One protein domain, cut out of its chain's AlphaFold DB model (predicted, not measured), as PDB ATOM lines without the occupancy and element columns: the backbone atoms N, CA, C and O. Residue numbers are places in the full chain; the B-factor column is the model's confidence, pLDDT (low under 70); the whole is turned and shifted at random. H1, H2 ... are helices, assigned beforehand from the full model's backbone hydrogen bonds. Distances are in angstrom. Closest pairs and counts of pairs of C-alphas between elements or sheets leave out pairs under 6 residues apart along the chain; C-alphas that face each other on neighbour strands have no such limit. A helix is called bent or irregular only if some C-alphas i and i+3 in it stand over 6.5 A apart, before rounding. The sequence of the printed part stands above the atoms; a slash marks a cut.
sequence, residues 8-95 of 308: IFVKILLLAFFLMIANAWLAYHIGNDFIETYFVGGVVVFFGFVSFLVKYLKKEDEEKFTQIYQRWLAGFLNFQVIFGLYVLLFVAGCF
ATOM      1  N   ILE A   8     361.847 228.566 207.483       83.38
ATOM      2  CA  ILE A   8     362.042 227.791 208.715       83.38
ATOM      3  C   ILE A   8     360.773 227.024 209.100       83.38
ATOM      4  O   ILE A   8     360.849 225.842 209.414       83.38
ATOM      5  N   PHE A   9     359.605 227.651 208.938       83.50
ATOM      6  CA  PHE A   9     358.310 227.014 209.160       83.50
ATOM      7  C   PHE A   9     358.089 225.811 208.228       83.50
ATOM      8  O   PHE A   9     357.731 224.733 208.689       83.50
ATOM      9  N   VAL A  10     358.389 225.958 206.931       88.75
ATOM     10  CA  VAL A  10     358.266 224.871 205.941       88.75
ATOM     11  C   VAL A  10     359.206 223.712 206.270       88.75
ATOM     12  O   VAL A  10     358.808 222.556 206.196       88.75
ATOM     13  N   LYS A  11     360.448 224.004 206.667       86.69
ATOM     14  CA  LYS A  11     361.434 222.988 207.063       86.69
ATOM     15  C   LYS A  11     360.984 222.211 208.298       86.69
ATOM     16  O   LYS A  11     361.088 220.988 208.305       86.69
ATOM     17  N   ILE A  12     360.459 222.911 209.304       83.12
ATOM     18  CA  ILE A  12     359.887 222.289 210.504       83.12
ATOM     19  C   ILE A  12     358.714 221.387 210.115       83.12
ATOM     20  O   ILE A  12     358.656 220.249 210.564       83.12
ATOM     21  N   LEU A  13     357.826 221.854 209.234       85.25
ATOM     22  CA  LEU A  13     356.680 221.074 208.769       85.25
ATOM     23  C   LEU A  13     357.114 219.819 207.996       85.25
ATOM     24  O   LEU A  13     356.606 218.736 208.266       85.25
ATOM     25  N   LEU A  14     358.094 219.929 207.093       90.12
ATOM     26  CA  LEU A  14     358.645 218.782 206.358       90.12
ATOM     27  C   LEU A  14     359.319 217.762 207.278       90.12
ATOM     28  O   LEU A  14     359.188 216.561 207.049       90.12
ATOM     29  N   LEU A  15     360.038 218.225 208.302       87.12
ATOM     30  CA  LEU A  15     360.663 217.352 209.289       87.12
ATOM     31  C   LEU A  15     359.612 216.680 210.184       87.12
ATOM     32  O   LEU A  15     359.708 215.486 210.441       87.12
ATOM     33  N   ALA A  16     358.584 217.413 210.616       80.81
ATOM     34  CA  ALA A  16     357.473 216.849 211.380       80.81
ATOM     35  C   ALA A  16     356.716 215.786 210.568       80.81
ATOM     36  O   ALA A  16     356.438 214.703 211.077       80.81
ATOM     37  N   PHE A  17     356.453 216.056 209.286       87.62
ATOM     38  CA  PHE A  17     355.833 215.091 208.377       87.62
ATOM     39  C   PHE A  17     356.713 213.852 208.168       87.62
ATOM     40  O   PHE A  17     356.210 212.731 208.211       87.62
ATOM     41  N   PHE A  18     358.030 214.038 208.035       90.81
ATOM     42  CA  PHE A  18     358.991 212.937 207.955       90.81
ATOM     43  C   PHE A  18     358.916 212.051 209.196       90.81
ATOM     44  O   PHE A  18     358.769 210.840 209.075       90.81
ATOM     45  N   LEU A  19     358.993 212.657 210.385       87.75
ATOM     46  CA  LEU A  19     358.940 211.934 211.653       87.75
ATOM     47  C   LEU A  19     357.613 211.191 211.813       87.75
ATOM     48  O   LEU A  19     357.617 210.051 212.259       87.75
ATOM     49  N   MET A  20     356.497 211.793 211.396       86.50
ATOM     50  CA  MET A  20     355.190 211.137 211.406       86.50
ATOM     51  C   MET A  20     355.162 209.905 210.491       86.50
ATOM     52  O   MET A  20     354.722 208.843 210.930       86.50
ATOM     53  N   ILE A  21     355.658 210.014 209.251       90.62
ATOM     54  CA  ILE A  21     355.739 208.879 208.315       90.62
ATOM     55  C   ILE A  21     356.681 207.804 208.852       90.62
ATOM     56  O   ILE A  21     356.310 206.634 208.880       90.62
ATOM     57  N   ALA A  22     357.884 208.187 209.283       89.94
ATOM     58  CA  ALA A  22     358.873 207.265 209.827       89.94
ATOM     59  C   ALA A  22     358.315 206.523 211.046       89.94
ATOM     60  O   ALA A  22     358.451 205.310 211.134       89.94
ATOM     61  N   ASN A  23     357.624 207.230 211.944       87.06
ATOM     62  CA  ASN A  23     356.991 206.642 213.116       87.06
ATOM     63  C   ASN A  23     355.873 205.665 212.738       87.06
ATOM     64  O   ASN A  23     355.858 204.542 213.227       87.06
ATOM     65  N   ALA A  24     354.970 206.056 211.834       88.06
ATOM     66  CA  ALA A  24     353.905 205.172 211.359       88.06
ATOM     67  C   ALA A  24     354.468 203.916 210.671       88.06
ATOM     68  O   ALA A  24     353.980 202.809 210.895       88.06
ATOM     69  N   TRP A  25     355.525 204.079 209.874       91.19
ATOM     70  CA  TRP A  25     356.206 202.989 209.184       91.19
ATOM     71  C   TRP A  25     356.925 202.043 210.160       91.19
ATOM     72  O   TRP A  25     356.750 200.827 210.074       91.19
ATOM     73  N   LEU A  26     357.670 202.582 211.132       89.81
ATOM     74  CA  LEU A  26     358.331 201.798 212.180       89.81
ATOM     75  C   LEU A  26     357.310 201.055 213.050       89.81
ATOM     76  O   LEU A  26     357.498 199.873 213.314       89.81
ATOM     77  N   ALA A  27     356.205 201.702 213.428       87.81
ATOM     78  CA  ALA A  27     355.143 201.087 214.221       87.81
ATOM     79  C   ALA A  27     354.533 199.902 213.471       87.81
ATOM     80  O   ALA A  27     354.371 198.813 214.017       87.81
ATOM     81  N   TYR A  28     354.264 200.094 212.180       88.56
ATOM     82  CA  TYR A  28     353.661 199.071 211.339       88.56
ATOM     83  C   TYR A  28     354.590 197.881 211.046       88.56
ATOM     84  O   TYR A  28     354.112 196.752 210.885       88.56
ATOM     85  N   HIS A  29     355.906 198.101 210.949       89.38
ATOM     86  CA  HIS A  29     356.856 197.054 210.560       89.38
ATOM     87  C   HIS A  29     357.653 196.437 211.705       89.38
ATOM     88  O   HIS A  29     357.953 195.245 211.630       89.38
ATOM     89  N   ILE A  30     357.941 197.188 212.764       86.19
ATOM     90  CA  ILE A  30     358.747 196.754 213.918       86.19
ATOM     91  C   ILE A  30     357.880 196.558 215.169       86.19
ATOM     92  O   ILE A  30     358.199 195.713 215.998       86.19
ATOM     93  N   GLY A  31     356.758 197.273 215.269       83.12
ATOM     94  CA  GLY A  31     355.858 197.236 216.422       83.12
ATOM     95  C   GLY A  31     356.018 198.462 217.325       83.12
ATOM     96  O   GLY A  31     356.990 199.214 217.226       83.12
ATOM     97  N   ASN A  32     355.038 198.678 218.204       78.94
ATOM     98  CA  ASN A  32     354.980 199.867 219.066       78.94
ATOM     99  C   ASN A  32     356.028 199.844 220.186       78.94
ATOM    100  O   ASN A  32     356.585 200.892 220.514       78.94
ATOM    101  N   ASP A  33     356.363 198.660 220.704       72.00
ATOM    102  CA  ASP A  33     357.296 198.498 221.827       72.00
ATOM    103  C   ASP A  33     358.676 199.093 221.525       72.00
ATOM    104  O   ASP A  33     359.315 199.702 222.386       72.00
ATOM    105  N   PHE A  34     359.128 198.976 220.272       71.31
ATOM    106  CA  PHE A  34     360.403 199.539 219.835       71.31
ATOM    107  C   PHE A  34     360.397 201.074 219.877       71.31
ATOM    108  O   PHE A  34     361.377 201.697 220.294       71.31
ATOM    109  N   ILE A  35     359.293 201.696 219.463       71.62
ATOM    110  CA  ILE A  35     359.159 203.155 219.425       71.62
ATOM    111  C   ILE A  35     359.098 203.722 220.840       71.62
ATOM    112  O   ILE A  35     359.826 204.668 221.149       71.62
ATOM    113  N   GLU A  36     358.260 203.143 221.699       69.88
ATOM    114  CA  GLU A  36     358.100 203.607 223.078       69.88
ATOM    115  C   GLU A  36     359.412 203.469 223.860       69.88
ATOM    116  O   GLU A  36     359.856 204.420 224.511       69.88
ATOM    117  N   THR A  37     360.090 202.329 223.713       67.62
ATOM    118  CA  THR A  37     361.315 202.029 224.463       67.62
ATOM    119  C   THR A  37     362.512 202.842 223.973       67.62
ATOM    120  O   THR A  37     363.201 203.481 224.769       67.62
ATOM    121  N   TYR A  38     362.784 202.840 222.664       71.00
ATOM    122  CA  TYR A  38     364.043 203.379 222.140       71.00
ATOM    123  C   TYR A  38     363.908 204.789 221.579       71.00
ATOM    124  O   TYR A  38     364.820 205.597 221.750       71.00
ATOM    125  N   PHE A  39     362.791 205.109 220.926       69.38
ATOM    126  CA  PHE A  39     362.630 206.410 220.287       69.38
ATOM    127  C   PHE A  39     362.198 207.466 221.304       69.38
ATOM    128  O   PHE A  39     362.901 208.456 221.489       69.38
ATOM    129  N   VAL A  40     361.100 207.238 222.029       71.56
ATOM    130  CA  VAL A  40     360.624 208.185 223.052       71.56
ATOM    131  C   VAL A  40     361.593 208.224 224.235       71.56
ATOM    132  O   VAL A  40     362.070 209.301 224.597       71.56
ATOM    133  N   GLY A  41     361.956 207.059 224.782       65.88
ATOM    134  CA  GLY A  41     362.922 206.957 225.878       65.88
ATOM    135  C   GLY A  41     364.292 207.543 225.524       65.88
ATOM    136  O   GLY A  41     364.821 208.374 226.264       65.88
ATOM    137  N   GLY A  42     364.844 207.186 224.361       70.88
ATOM    138  CA  GLY A  42     366.150 207.674 223.911       70.88
ATOM    139  C   GLY A  42     366.180 209.184 223.677       70.88
ATOM    140  O   GLY A  42     367.126 209.851 224.097       70.88
ATOM    141  N   VAL A  43     365.127 209.746 223.075       74.69
ATOM    142  CA  VAL A  43     365.011 211.193 222.848       74.69
ATOM    143  C   VAL A  43     364.895 211.947 224.175       74.69
ATOM    144  O   VAL A  43     365.612 212.927 224.380       74.69
ATOM    145  N   VAL A  44     364.060 211.482 225.109       72.56
ATOM    146  CA  VAL A  44     363.896 212.120 226.428       72.56
ATOM    147  C   VAL A  44     365.191 212.067 227.240       72.56
ATOM    148  O   VAL A  44     365.593 213.085 227.800       72.56
ATOM    149  N   VAL A  45     365.881 210.921 227.267       73.38
ATOM    150  CA  VAL A  45     367.170 210.777 227.965       73.38
ATOM    151  C   VAL A  45     368.237 211.666 227.333       73.38
ATOM    152  O   VAL A  45     368.965 212.345 228.055       73.38
ATOM    153  N   PHE A  46     368.305 211.726 226.001       75.75
ATOM    154  CA  PHE A  46     369.256 212.583 225.299       75.75
ATOM    155  C   PHE A  46     369.014 214.067 225.600       75.75
ATOM    156  O   PHE A  46     369.940 214.766 226.009       75.75
ATOM    157  N   PHE A  47     367.773 214.552 225.478       76.25
ATOM    158  CA  PHE A  47     367.451 215.945 225.804       76.25
ATOM    159  C   PHE A  47     367.622 216.251 227.295       76.25
ATOM    160  O   PHE A  47     368.114 217.325 227.634       76.25
ATOM    161  N   GLY A  48     367.291 215.313 228.184       74.25
ATOM    162  CA  GLY A  48     367.536 215.436 229.620       74.25
ATOM    163  C   GLY A  48     369.027 215.548 229.947       74.25
ATOM    164  O   GLY A  48     369.423 216.424 230.714       74.25
ATOM    165  N   PHE A  49     369.866 214.731 229.308       76.56
ATOM    166  CA  PHE A  49     371.321 214.771 229.456       76.56
ATOM    167  C   PHE A  49     371.928 216.065 228.903       76.56
ATOM    168  O   PHE A  49     372.754 216.695 229.563       76.56
ATOM    169  N   VAL A  50     371.475 216.516 227.728       76.12
ATOM    170  CA  VAL A  50     371.892 217.801 227.148       76.12
ATOM    171  C   VAL A  50     371.471 218.959 228.054       76.12
ATOM    172  O   VAL A  50     372.290 219.821 228.360       76.12
ATOM    173  N   SER A  51     370.233 218.963 228.553       74.69
ATOM    174  CA  SER A  51     369.745 220.007 229.460       74.69
ATOM    175  C   SER A  51     370.477 219.997 230.809       74.69
ATOM    176  O   SER A  51     370.706 221.060 231.388       74.69
ATOM    177  N   PHE A  52     370.880 218.820 231.302       78.19
ATOM    178  CA  PHE A  52     371.723 218.673 232.488       78.19
ATOM    179  C   PHE A  52     373.125 219.255 232.263       78.19
ATOM    180  O   PHE A  52     373.590 220.043 233.082       78.19
ATOM    181  N   LEU A  53     373.769 218.938 231.136       76.12
ATOM    182  CA  LEU A  53     375.078 219.492 230.765       76.12
ATOM    183  C   LEU A  53     375.048 221.019 230.629       76.12
ATOM    184  O   LEU A  53     375.953 221.691 231.117       76.12
ATOM    185  N   VAL A  54     373.985 221.568 230.032       73.12
ATOM    186  CA  VAL A  54     373.784 223.022 229.911       73.12
ATOM    187  C   VAL A  54     373.725 223.695 231.282       73.12
ATOM    188  O   VAL A  54     374.326 224.746 231.470       73.12
ATOM    189  N   LYS A  55     373.097 223.060 232.277       73.50
ATOM    190  CA  LYS A  55     372.988 223.608 233.638       73.50
ATOM    191  C   LYS A  55     374.332 223.694 234.382       73.50
ATOM    192  O   LYS A  55     374.443 224.461 235.335       73.50
ATOM    193  N   TYR A  56     375.333 222.917 233.967       76.38
ATOM    194  CA  TYR A  56     376.678 222.916 234.555       76.38
ATOM    195  C   TYR A  56     377.682 223.808 233.805       76.38
ATOM    196  O   TYR A  56     378.824 223.944 234.250       76.38
ATOM    197  N   LEU A  57     377.279 224.436 232.698       75.50
ATOM    198  CA  LEU A  57     378.119 225.369 231.949       75.50
ATOM    199  C   LEU A  57     378.098 226.768 232.590       75.50
ATOM    200  O   LEU A  57     377.080 227.235 233.098       75.50
ATOM    201  N   LYS A  58     379.247 227.452 232.586       73.31
ATOM    202  CA  LYS A  58     379.344 228.855 233.020       73.31
ATOM    203  C   LYS A  58     378.620 229.750 232.005       73.31
ATOM    204  O   LYS A  58     378.619 229.436 230.820       73.31
ATOM    205  N   LYS A  59     378.078 230.899 232.434       70.62
ATOM    206  CA  LYS A  59     377.324 231.841 231.569       70.62
ATOM    207  C   LYS A  59     378.024 232.212 230.248       70.62
ATOM    208  O   LYS A  59     377.360 232.350 229.231       70.62
ATOM    209  N   GLU A  60     379.353 232.337 230.236       66.94
ATOM    210  CA  GLU A  60     380.127 232.624 229.010       66.94
ATOM    211  C   GLU A  60     380.189 231.437 228.030       66.94
ATOM    212  O   GLU A  60     380.306 231.622 226.818       66.94
ATOM    213  N   ASP A  61     380.102 230.209 228.540       69.31
ATOM    214  CA  ASP A  61     380.047 228.997 227.724       69.31
ATOM    215  C   ASP A  61     378.612 228.668 227.295       69.31
ATOM    216  O   ASP A  61     378.414 228.003 226.280       69.31
ATOM    217  N   GLU A  62     377.609 229.182 228.010       69.31
ATOM    218  CA  GLU A  62     376.190 229.058 227.671       69.31
ATOM    219  C   GLU A  62     375.865 229.773 226.347       69.31
ATOM    220  O   GLU A  62     375.202 229.192 225.485       69.31
ATOM    221  N   GLU A  63     376.411 230.977 226.126       74.62
ATOM    222  CA  GLU A  63     376.281 231.722 224.860       74.62
ATOM    223  C   GLU A  63     376.989 231.022 223.690       74.62
ATOM    224  O   GLU A  63     376.443 230.904 222.587       74.62
ATOM    225  N   LYS A  64     378.194 230.485 223.927       75.38
ATOM    226  CA  LYS A  64     378.911 229.679 222.924       75.38
ATOM    227  C   LYS A  64     378.145 228.403 222.597       75.38
ATOM    228  O   LYS A  64     378.034 228.035 221.428       75.38
ATOM    229  N   PHE A  65     377.584 227.747 223.608       75.69
ATOM    230  CA  PHE A  65     376.778 226.547 223.435       75.69
ATOM    231  C   PHE A  65     375.494 226.846 222.661       75.69
ATOM    232  O   PHE A  65     375.160 226.102 221.742       75.69
ATOM    233  N   THR A  66     374.810 227.962 222.939       74.50
ATOM    234  CA  THR A  66     373.624 228.366 222.166       74.50
ATOM    235  C   THR A  66     373.972 228.690 220.719       74.50
ATOM    236  O   THR A  66     373.230 228.282 219.827       74.50
ATOM    237  N   GLN A  67     375.107 229.339 220.442       79.12
ATOM    238  CA  GLN A  67     375.566 229.556 219.064       79.12
ATOM    239  C   GLN A  67     375.900 228.244 218.343       79.12
ATOM    240  O   GLN A  67     375.516 228.066 217.183       79.12
ATOM    241  N   ILE A  68     376.578 227.305 219.012       79.56
ATOM    242  CA  ILE A  68     376.879 225.974 218.461       79.56
ATOM    243  C   ILE A  68     375.581 225.208 218.197       79.56
ATOM    244  O   ILE A  68     375.410 224.662 217.107       79.56
ATOM    245  N   TYR A  69     374.646 225.223 219.147       76.19
ATOM    246  CA  TYR A  69     373.339 224.592 219.021       76.19
ATOM    247  C   TYR A  69     372.539 225.189 217.864       76.19
ATOM    248  O   TYR A  69     372.050 224.449 217.019       76.19
ATOM    249  N   GLN A  70     372.461 226.517 217.753       78.12
ATOM    250  CA  GLN A  70     371.787 227.189 216.641       78.12
ATOM    251  C   GLN A  70     372.438 226.862 215.295       78.12
ATOM    252  O   GLN A  70     371.734 226.644 214.310       78.12
ATOM    253  N   ARG A  71     373.774 226.784 215.239       80.88
ATOM    254  CA  ARG A  71     374.505 226.410 214.022       80.88
ATOM    255  C   ARG A  71     374.257 224.952 213.639       80.88
ATOM    256  O   ARG A  71     374.055 224.668 212.459       80.88
ATOM    257  N   TRP A  72     374.226 224.051 214.617       81.31
ATOM    258  CA  TRP A  72     373.901 222.642 214.415       81.31
ATOM    259  C   TRP A  72     372.447 222.464 213.968       81.31
ATOM    260  O   TRP A  72     372.198 221.816 212.957       81.31
ATOM    261  N   LEU A  73     371.501 223.138 214.629       78.69
ATOM    262  CA  LEU A  73     370.079 223.137 214.286       78.69
ATOM    263  C   LEU A  73     369.839 223.707 212.880       78.69
ATOM    264  O   LEU A  73     369.080 223.138 212.103       78.69
ATOM    265  N   ALA A  74     370.518 224.799 212.517       78.94
ATOM    266  CA  ALA A  74     370.449 225.373 211.174       78.94
ATOM    267  C   ALA A  74     371.033 224.431 210.108       78.94
ATOM    268  O   ALA A  74     370.514 224.381 208.991       78.94
ATOM    269  N   GLY A  75     372.082 223.676 210.454       79.50
ATOM    270  CA  GLY A  75     372.647 222.618 209.616       79.50
ATOM    271  C   GLY A  75     371.697 221.431 209.448       79.50
ATOM    272  O   GLY A  75     371.482 220.978 208.327       79.50
ATOM    273  N   PHE A  76     371.071 220.975 210.533       81.19
ATOM    274  CA  PHE A  76     370.106 219.874 210.525       81.19
ATOM    275  C   PHE A  76     368.817 220.238 209.773       81.19
ATOM    276  O   PHE A  76     368.292 219.445 209.000       81.19
ATOM    277  N   LEU A  77     368.356 221.486 209.906       84.12
ATOM    278  CA  LEU A  77     367.236 222.055 209.149       84.12
ATOM    279  C   LEU A  77     367.633 222.490 207.724       84.12
ATOM    280  O   LEU A  77     366.946 223.301 207.091       84.12
ATOM    281  N   ASN A  78     368.746 222.002 207.179       88.88
ATOM    282  CA  ASN A  78     369.051 222.171 205.763       88.88
ATOM    283  C   ASN A  78     368.120 221.273 204.928       88.88
ATOM    284  O   ASN A  78     367.926 220.101 205.240       88.88
ATOM    285  N   PHE A  79     367.573 221.805 203.829       88.44
ATOM    286  CA  PHE A  79     366.749 221.028 202.898       88.44
ATOM    287  C   PHE A  79     367.469 219.780 202.381       88.44
ATOM    288  O   PHE A  79     366.823 218.757 202.198       88.44
ATOM    289  N   GLN A  80     368.791 219.839 202.195       91.94
ATOM    290  CA  GLN A  80     369.589 218.681 201.778       91.94
ATOM    291  C   GLN A  80     369.578 217.563 202.823       91.94
ATOM    292  O   GLN A  80     369.485 216.394 202.461       91.94
ATOM    293  N   VAL A  81     369.635 217.916 204.112       90.00
ATOM    294  CA  VAL A  81     369.579 216.944 205.213       90.00
ATOM    295  C   VAL A  81     368.184 216.344 205.298       90.00
ATOM    296  O   VAL A  81     368.053 215.126 205.304       90.00
ATOM    297  N   ILE A  82     367.141 217.181 205.272       90.44
ATOM    298  CA  ILE A  82     365.746 216.719 205.277       90.44
ATOM    299  C   ILE A  82     365.496 215.781 204.090       90.44
ATOM    300  O   ILE A  82     365.023 214.668 204.280       90.44
ATOM    301  N   PHE A  83     365.864 216.186 202.874       93.62
ATOM    302  CA  PHE A  83     365.737 215.346 201.682       93.62
ATOM    303  C   PHE A  83     366.528 214.037 201.816       93.62
ATOM    304  O   PHE A  83     366.000 212.971 201.513       93.62
ATOM    305  N   GLY A  84     367.757 214.100 202.334       95.12
ATOM    306  CA  GLY A  84     368.570 212.923 202.628       95.12
ATOM    307  C   GLY A  84     367.885 211.950 203.591       95.12
ATOM    308  O   GLY A  84     367.939 210.747 203.358       95.12
ATOM    309  N   LEU A  85     367.180 212.447 204.614       93.19
ATOM    310  CA  LEU A  85     366.393 211.617 205.532       93.19
ATOM    311  C   LEU A  85     365.237 210.907 204.818       93.19
ATOM    312  O   LEU A  85     365.063 209.706 205.010       93.19
ATOM    313  N   TYR A  86     364.489 211.607 203.957       94.62
ATOM    314  CA  TYR A  86     363.433 210.984 203.146       94.62
ATOM    315  C   TYR A  86     363.987 209.902 202.221       94.62
ATOM    316  O   TYR A  86     363.419 208.816 202.151       94.62
ATOM    317  N   VAL A  87     365.103 210.175 201.537       96.38
ATOM    318  CA  VAL A  87     365.761 209.189 200.669       96.38
ATOM    319  C   VAL A  87     366.253 207.997 201.484       96.38
ATOM    320  O   VAL A  87     366.055 206.864 201.067       96.38
ATOM    321  N   LEU A  88     366.847 208.222 202.656       94.62
ATOM    322  CA  LEU A  88     367.327 207.146 203.522       94.62
ATOM    323  C   LEU A  88     366.178 206.274 204.031       94.62
ATOM    324  O   LEU A  88     366.281 205.053 203.959       94.62
ATOM    325  N   LEU A  89     365.078 206.880 204.487       93.62
ATOM    326  CA  LEU A  89     363.872 206.144 204.865       93.62
ATOM    327  C   LEU A  89     363.312 205.377 203.669       93.62
ATOM    328  O   LEU A  89     362.923 204.224 203.816       93.62
ATOM    329  N   PHE A  90     363.314 205.991 202.484       94.19
ATOM    330  CA  PHE A  90     362.836 205.341 201.277       94.19
ATOM    331  C   PHE A  90     363.677 204.104 200.927       94.19
ATOM    332  O   PHE A  90     363.150 203.014 200.719       94.19
ATOM    333  N   VAL A  91     365.003 204.254 200.935       94.19
ATOM    334  CA  VAL A  91     365.950 203.164 200.678       94.19
ATOM    335  C   VAL A  91     365.814 202.071 201.735       94.19
ATOM    336  O   VAL A  91     365.721 200.906 201.369       94.19
ATOM    337  N   ALA A  92     365.743 202.415 203.024       91.31
ATOM    338  CA  ALA A  92     365.530 201.439 204.094       91.31
ATOM    339  C   ALA A  92     364.192 200.697 203.928       91.31
ATOM    340  O   ALA A  92     364.137 199.471 204.044       91.31
ATOM    341  N   GLY A  93     363.132 201.425 203.570       92.38
ATOM    342  CA  GLY A  93     361.807 200.877 203.306       92.38
ATOM    343  C   GLY A  93     361.772 199.885 202.145       92.38
ATOM    344  O   GLY A  93     360.996 198.938 202.190       92.38
ATOM    345  N   CYS A  94     362.665 200.010 201.157       94.19
ATOM    346  CA  CYS A  94     362.804 199.037 200.066       94.19
ATOM    347  C   CYS A  94     363.342 197.662 200.502       94.19
ATOM    348  O   CYS A  94     363.250 196.712 199.722       94.19
ATOM    349  N   PHE A  95     363.889 197.535 201.714       93.56
ATOM    350  CA  PHE A  95     364.450 196.279 202.226       93.56
ATOM    351  C   PHE A  95     363.754 195.760 203.479       93.56
ATOM    352  O   PHE A  95     364.026 194.636 203.888       93.56
TER     353      PHE A  95
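This is residues 8 to 95 of the 308 residues of an uncharacterized protein of Mangrovibacterium diazotrophicum (UniProt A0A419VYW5). Four helices frame an open, roughly triangular loop with an empty middle: H1 and H4 lie side by side along one edge, and H2 and H3 make the other two. H2 folds back from the end of H1, H3 turns away from the far end of H2, and H4 returns along H1. The printed part has 88 residues, with H1, H2, H3 and H4 in this order along it and no named strand; its class is all helix. It is loose, with a radius of gyration of the C-alphas of 16.0 A, and elongated, spanning 47 by 29 by 21 A.

Start with H1, residues 8 to 30, and H2, residues 32 to 55, which form a helical hairpin. They touch through residues 23 to 27 of H1 and 32 to 35 of H2 alone, with the closest C-alphas, those of Ala 27 and Ile 35, 6.9 A apart. Their lines stand at a steep tilt of 42 degrees, opposite ways. Next look at H3, residues 59 to 76: it is close to H2 but not clearly touching, and the closest C-alphas, those of Val 54 and Glu 62, are 6.9 A apart. These two run opposite ways at a tilt of 35.1 degrees, only just steep. Then comes H4, residues 79 to 93, close to H3 but not clearly touching, where the closest C-alphas, those of Phe 76 and Ile 82, are 7.5 A apart; the tilt is steep at 60 degrees, the same way. H4 touches H1, with the closest C-alphas, those of Leu 15 and Ile 82, 6.5 A apart, at a shallow tilt of 12 degrees, the same way. H1 and H3 are apart, as are H2 and H4. In H1 and H4 every O i to N i+4 pair is within hydrogen-bond range; in H2 it is 18 of 20 and in H3 12 of 14.

Find C-alpha 8 at (362.042, 227.791, 208.715); from there H1 runs 31.6 A to C-alpha 30. H2 begins at C-alpha 32, at (354.980, 199.867, 219.066), and runs 33.2 A to C-alpha 55; it is neither bent nor irregular, but only just: C-alphas 37 and 40 are 6.4 A apart. H3 covers 25.3 A, and H4 covers 20.8 A, ending at C-alpha 93 at (361.807, 200.877, 203.306).

The two C-alphas farthest apart, those of Lys 59 and Phe 95, are 47.9 A apart. Residues 40 to 53 of H2 and 67 to 73 of H3 stand free. The printed part has no cut, and its three links are tight. The mean pLDDT of the printed part is 81.8; look for values under 70 at residues 36 to 37, 39, 41 and 60 to 62.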